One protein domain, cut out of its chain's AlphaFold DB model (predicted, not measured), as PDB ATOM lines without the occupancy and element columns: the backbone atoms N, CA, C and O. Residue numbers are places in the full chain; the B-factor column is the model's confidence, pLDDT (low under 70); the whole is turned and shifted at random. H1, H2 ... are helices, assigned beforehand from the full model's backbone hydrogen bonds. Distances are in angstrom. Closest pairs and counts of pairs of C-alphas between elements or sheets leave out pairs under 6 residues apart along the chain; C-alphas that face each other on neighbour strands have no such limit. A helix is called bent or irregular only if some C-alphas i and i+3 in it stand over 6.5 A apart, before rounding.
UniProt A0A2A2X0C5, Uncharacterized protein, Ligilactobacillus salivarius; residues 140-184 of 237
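What this domain is: This is residues 140 to 184 of the 237 residues of an uncharacterized protein of Ligilactobacillus salivarius (UniProt A0A2A2X0C5). Three helices make a flat, open zigzag: the longest, H2, lies in the middle, H1 packs on it at a steep tilt, and H3 turns off at a corner from the later part of H2. Residues 151 to 156, in the link from H1 to H2, stick out. The printed part has 45 residues, with three named helices in the order H1, H2, H3 and no named strand, and its class is all helix. It is only just loose, close to compact, with a radius of gyration of the C-alphas of 11.6 A and spans of 32 by 25 by 13 A.

How they stand to each other: H1, residues 140 to 150, touches H2, residues 159 to 173. Their closest C-alphas, those of Tyr 146 and Val 166, are 6.9 A apart. The two run opposite ways at a steep tilt of 50 degrees. H3, residues 177 to 184, and H2 only just touch, only at the corner by their link, with 3 pairs of C-alphas within 8 A. H2 touches H3 with residues 168 to 171 alone; the closest C-alphas of the two, those of Ser 171 and Phe 177, are 4.6 A apart. H2 and H3 run opposite ways at a steep tilt of 62 degrees. H1 and H3 are apart. In H2 and H3 every O i to N i+4 pair is within hydrogen-bond range; in H1, 5 of 7 are.

Where its parts are: H1 begins at C-alpha 140, (19.525, 3.208, 33.015), and is 14.8 A long from first to last C-alpha. It is irregular, but only just: C-alphas 142 and 145 are 6.9 A apart. H2 begins at C-alpha 159, (-1.040, 8.455, 24.120), and measures 21.2 A. H3 measures 10.5 A and ends at C-alpha 184, (6.722, 2.766, 4.136).

The domain as a whole: The two C-alphas farthest apart, those of Arg 152 and Ala 183, are 33.1 A apart. The printed part has no cut. The link from H1 to H2 is short, with 8 residues, and that from H2 to H3 is tight, with 3. The mean pLDDT of the printed part is 79.6; residues 140 to 142, 152 and 183 to 184 are under 70.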
ATOM      1  N   GLU A 140      19.757   1.768  33.168       60.56
ATOM      2  CA  GLU A 140      19.525   3.208  33.015       60.56
ATOM      3  C   GLU A 140      20.043   3.771  31.688       60.56
ATOM      4  O   GLU A 140      19.490   4.754  31.187       60.56
ATOM      5  N   ASN A 141      21.083   3.171  31.095       64.38
ATOM      6  CA  ASN A 141      21.650   3.705  29.861       64.38
ATOM      7  C   ASN A 141      20.702   3.497  28.669       64.38
ATOM      8  O   ASN A 141      20.585   4.396  27.841       64.38
ATOM      9  N   SER A 142      19.971   2.375  28.623       67.31
ATOM     10  CA  SER A 142      18.998   2.093  27.557       67.31
ATOM     11  C   SER A 142      17.726   2.937  27.670       67.31
ATOM     12  O   SER A 142      17.126   3.282  26.658       67.31
ATOM     13  N   HIS A 143      17.320   3.343  28.877       71.38
ATOM     14  CA  HIS A 143      16.132   4.187  29.055       71.38
ATOM     15  C   HIS A 143      16.406   5.691  28.832       71.38
ATOM     16  O   HIS A 143      15.492   6.488  28.597       71.38
ATOM     17  N   ARG A 144      17.675   6.108  28.886       77.56
ATOM     18  CA  ARG A 144      18.109   7.511  28.805       77.56
ATOM     19  C   ARG A 144      17.652   8.252  27.530       77.56
ATOM     20  O   ARG A 144      17.176   9.380  27.696       77.56
ATOM     21  N   PRO A 145      17.698   7.674  26.310       80.38
ATOM     22  CA  PRO A 145      17.194   8.331  25.094       80.38
ATOM     23  C   PRO A 145      15.711   8.716  25.204       80.38
ATOM     24  O   PRO A 145      15.319   9.842  24.883       80.38
ATOM     25  N   TYR A 146      14.900   7.820  25.771       83.12
ATOM     26  CA  TYR A 146      13.476   8.039  26.012       83.12
ATOM     27  C   TYR A 146      13.245   9.143  27.043       83.12
ATOM     28  O   TYR A 146      12.510  10.099  26.785       83.12
ATOM     29  N   VAL A 147      13.919   9.075  28.196       81.00
ATOM     30  CA  VAL A 147      13.775  10.079  29.264       81.00
ATOM     31  C   VAL A 147      14.182  11.463  28.778       81.00
ATOM     32  O   VAL A 147      13.469  12.431  29.038       81.00
ATOM     33  N   TYR A 148      15.294  11.577  28.060       82.06
ATOM     34  CA  TYR A 148      15.786  12.859  27.560       82.06
ATOM     35  C   TYR A 148      14.873  13.486  26.526       82.06
ATOM     36  O   TYR A 148      14.688  14.707  26.527       82.06
ATOM     37  N   ARG A 149      14.258  12.664  25.675       82.00
ATOM     38  CA  ARG A 149      13.337  13.165  24.665       82.00
ATOM     39  C   ARG A 149      11.954  13.479  25.230       82.00
ATOM     40  O   ARG A 149      11.311  14.415  24.753       82.00
ATOM     41  N   MET A 150      11.493  12.713  26.217       82.00
ATOM     42  CA  MET A 150      10.088  12.714  26.629       82.00
ATOM     43  C   MET A 150       9.830  13.376  27.988       82.00
ATOM     44  O   MET A 150       8.751  13.934  28.180       82.00
ATOM     45  N   LYS A 151      10.781  13.364  28.930       80.38
ATOM     46  CA  LYS A 151      10.591  13.883  30.296       80.38
ATOM     47  C   LYS A 151      11.149  15.306  30.438       80.38
ATOM     48  O   LYS A 151      12.220  15.617  29.936       80.38
ATOM     49  N   ARG A 152      10.448  16.162  31.202       61.69
ATOM     50  CA  ARG A 152      10.916  17.498  31.658       61.69
ATOM     51  C   ARG A 152      11.286  18.507  30.550       61.69
ATOM     52  O   ARG A 152      12.048  19.429  30.803       61.69
ATOM     53  N   GLN A 153      10.690  18.395  29.365       70.88
ATOM     54  CA  GLN A 153      10.880  19.349  28.256       70.88
ATOM     55  C   GLN A 153       9.706  20.334  28.080       70.88
ATOM     56  O   GLN A 153       9.572  20.947  27.028       70.88
ATOM     57  N   GLY A 154       8.799  20.439  29.062       72.88
ATOM     58  CA  GLY A 154       7.583  21.262  28.939       72.88
ATOM     59  C   GLY A 154       6.593  20.772  27.870       72.88
ATOM     60  O   GLY A 154       5.657  21.486  27.531       72.88
ATOM     61  N   LYS A 155       6.796  19.561  27.338       78.06
ATOM     62  CA  LYS A 155       5.946  18.923  26.327       78.06
ATOM     63  C   LYS A 155       5.000  17.933  26.994       78.06
ATOM     64  O   LYS A 155       5.434  17.131  27.821       78.06
ATOM     65  N   THR A 156       3.735  17.963  26.603       77.50
ATOM     66  CA  THR A 156       2.748  16.927  26.913       77.50
ATOM     67  C   THR A 156       2.503  16.099  25.659       77.50
ATOM     68  O   THR A 156       2.428  16.627  24.552       77.50
ATOM     69  N   TRP A 157       2.426  14.782  25.820       80.50
ATOM     70  CA  TRP A 157       2.213  13.855  24.714       80.50
ATOM     71  C   TRP A 157       0.826  13.239  24.845       80.50
ATOM     72  O   TRP A 157       0.463  12.766  25.921       80.50
ATOM     73  N   SER A 158       0.061  13.203  23.752       87.88
ATOM     74  CA  SER A 158      -1.096  12.308  23.681       87.88
ATOM     75  C   SER A 158      -0.613  10.846  23.716       87.88
ATOM     76  O   SER A 158       0.531  10.586  23.330       87.88
ATOM     77  N   PRO A 159      -1.442   9.866  24.118       84.69
ATOM     78  CA  PRO A 159      -1.040   8.455  24.120       84.69
ATOM     79  C   PRO A 159      -0.507   7.968  22.760       84.69
ATOM     80  O   PRO A 159       0.504   7.268  22.699       84.69
ATOM     81  N   GLY A 160      -1.133   8.402  21.658       87.25
ATOM     82  CA  GLY A 160      -0.667   8.108  20.299       87.25
ATOM     83  C   GLY A 160       0.652   8.806  19.952       87.25
ATOM     84  O   GLY A 160       1.563   8.173  19.423       87.25
ATOM     85  N   GLY A 161       0.797  10.086  20.314       85.75
ATOM     86  CA  GLY A 161       2.037  10.838  20.106       85.75
ATOM     87  C   GLY A 161       3.215  10.259  20.893       85.75
ATOM     88  O   GLY A 161       4.310  10.128  20.352       85.75
ATOM     89  N   ALA A 162       2.981   9.836  22.139       86.50
ATOM     90  CA  ALA A 162       3.974   9.151  22.959       86.50
ATOM     91  C   ALA A 162       4.410   7.828  22.314       86.50
ATOM     92  O   ALA A 162       5.606   7.585  22.173       86.50
ATOM     93  N   LYS A 163       3.454   7.011  21.851       86.81
ATOM     94  CA  LYS A 163       3.732   5.739  21.169       86.81
ATOM     95  C   LYS A 163       4.563   5.933  19.897       86.81
ATOM     96  O   LYS A 163       5.521   5.197  19.684       86.81
ATOM     97  N   ASN A 164       4.234   6.929  19.074       88.06
ATOM     98  CA  ASN A 164       4.982   7.221  17.847       88.06
ATOM     99  C   ASN A 164       6.393   7.741  18.141       88.06
ATOM    100  O   ASN A 164       7.339   7.348  17.467       88.06
ATOM    101  N   MET A 165       6.555   8.568  19.175       88.81
ATOM    102  CA  MET A 165       7.879   9.020  19.601       88.81
ATOM    103  C   MET A 165       8.758   7.882  20.102       88.81
ATOM    104  O   MET A 165       9.934   7.852  19.759       88.81
ATOM    105  N   VAL A 166       8.202   6.958  20.889       87.38
ATOM    106  CA  VAL A 166       8.929   5.765  21.343       87.38
ATOM    107  C   VAL A 166       9.400   4.952  20.143       87.38
ATOM    108  O   VAL A 166      10.585   4.658  20.065       87.38
ATOM    109  N   LYS A 167       8.517   4.685  19.169       86.38
ATOM    110  CA  LYS A 167       8.890   3.998  17.921       86.38
ATOM    111  C   LYS A 167      10.013   4.716  17.176       86.38
ATOM    112  O   LYS A 167      10.942   4.073  16.725       86.38
ATOM    113  N   LEU A 168       9.941   6.042  17.060       87.19
ATOM    114  CA  LEU A 168      10.955   6.824  16.357       87.19
ATOM    115  C   LEU A 168      12.319   6.746  17.053       87.19
ATOM    116  O   LEU A 168      13.328   6.568  16.382       87.19
ATOM    117  N   ILE A 169      12.353   6.862  18.383       86.31
ATOM    118  CA  ILE A 169      13.589   6.718  19.167       86.31
ATOM    119  C   ILE A 169      14.153   5.305  18.997       86.31
ATOM    120  O   ILE A 169      15.330   5.166  18.695       86.31
ATOM    121  N   ASP A 170      13.312   4.279  19.122       86.50
ATOM    122  CA  ASP A 170      13.716   2.876  19.000       86.50
ATOM    123  C   ASP A 170      14.261   2.552  17.597       86.50
ATOM    124  O   ASP A 170      15.320   1.945  17.453       86.50
ATOM    125  N   SER A 171      13.609   3.045  16.540       85.12
ATOM    126  CA  SER A 171      14.099   2.902  15.165       85.12
ATOM    127  C   SER A 171      15.434   3.615  14.933       85.12
ATOM    128  O   SER A 171      16.238   3.138  14.133       85.12
ATOM    129  N   LEU A 172      15.673   4.759  15.587       85.69
ATOM    130  CA  LEU A 172      16.941   5.487  15.487       85.69
ATOM    131  C   LEU A 172      18.065   4.766  16.238       85.69
ATOM    132  O   LEU A 172      19.136   4.583  15.670       85.69
ATOM    133  N   GLU A 173      17.819   4.325  17.473       83.44
ATOM    134  CA  GLU A 173      18.797   3.584  18.287       83.44
ATOM    135  C   GLU A 173      19.219   2.272  17.610       83.44
ATOM    136  O   GLU A 173      20.399   1.923  17.596       83.44
ATOM    137  N   ASN A 174      18.273   1.579  16.969       84.25
ATOM    138  CA  ASN A 174      18.543   0.338  16.244       84.25
ATOM    139  C   ASN A 174      18.993   0.555  14.779       84.25
ATOM    140  O   ASN A 174      19.163  -0.416  14.047       84.25
ATOM    141  N   ASN A 175      19.192   1.802  14.326       84.31
ATOM    142  CA  ASN A 175      19.566   2.170  12.945       84.31
ATOM    143  C   ASN A 175      18.615   1.658  11.837       84.31
ATOM    144  O   ASN A 175      19.002   1.565  10.674       84.31
ATOM    145  N   ILE A 176      17.358   1.369  12.174       86.62
ATOM    146  CA  ILE A 176      16.339   0.823  11.259       86.62
ATOM    147  C   ILE A 176      15.430   1.925  10.698       86.62
ATOM    148  O   ILE A 176      14.610   1.681   9.820       86.62
ATOM    149  N   PHE A 177      15.542   3.153  11.208       82.69
ATOM    150  CA  PHE A 177      14.659   4.265  10.849       82.69
ATOM    151  C   PHE A 177      14.641   4.567   9.346       82.69
ATOM    152  O   PHE A 177      13.572   4.659   8.745       82.69
ATOM    153  N   GLU A 178      15.819   4.672   8.734       79.00
ATOM    154  CA  GLU A 178      15.963   4.954   7.302       79.00
ATOM    155  C   GLU A 178      15.369   3.843   6.432       79.00
ATOM    156  O   GLU A 178      14.758   4.108   5.398       79.00
ATOM    157  N   GLU A 179      15.531   2.588   6.849       78.19
ATOM    158  CA  GLU A 179      14.970   1.432   6.154       78.19
ATOM    159  C   GLU A 179      13.448   1.380   6.303       78.19
ATOM    160  O   GLU A 179      12.740   1.202   5.311       78.19
ATOM    161  N   ALA A 180      12.937   1.631   7.510       75.69
ATOM    162  CA  ALA A 180      11.510   1.684   7.796       75.69
ATOM    163  C   ALA A 180      10.809   2.782   6.984       75.69
ATOM    164  O   ALA A 180       9.792   2.505   6.355       75.69
ATOM    165  N   ILE A 181      11.379   3.991   6.906       74.81
ATOM    166  CA  ILE A 181      10.837   5.071   6.066       74.81
ATOM    167  C   ILE A 181      10.857   4.687   4.586       74.81
ATOM    168  O   ILE A 181       9.887   4.930   3.873       74.81
ATOM    169  N   LYS A 182      11.937   4.074   4.093       73.38
ATOM    170  CA  LYS A 182      12.025   3.643   2.688       73.38
ATOM    171  C   LYS A 182      11.045   2.516   2.354       73.38
ATOM    172  O   LYS A 182      10.576   2.450   1.219       73.38
ATOM    173  N   ALA A 183      10.753   1.638   3.312       67.12
ATOM    174  CA  ALA A 183       9.763   0.578   3.176       67.12
ATOM    175  C   ALA A 183       8.326   1.126   3.187       67.12
ATOM    176  O   ALA A 183       7.511   0.678   2.380       67.12
ATOM    177  N   ASP A 184       8.040   2.120   4.034       59.75
ATOM    178  CA  ASP A 184       6.722   2.766   4.136       59.75
ATOM    179  C   ASP A 184       6.450   3.684   2.935       59.75
ATOM    180  O   ASP A 184       5.374   3.636   2.356       59.75
TER     181      ASP A 184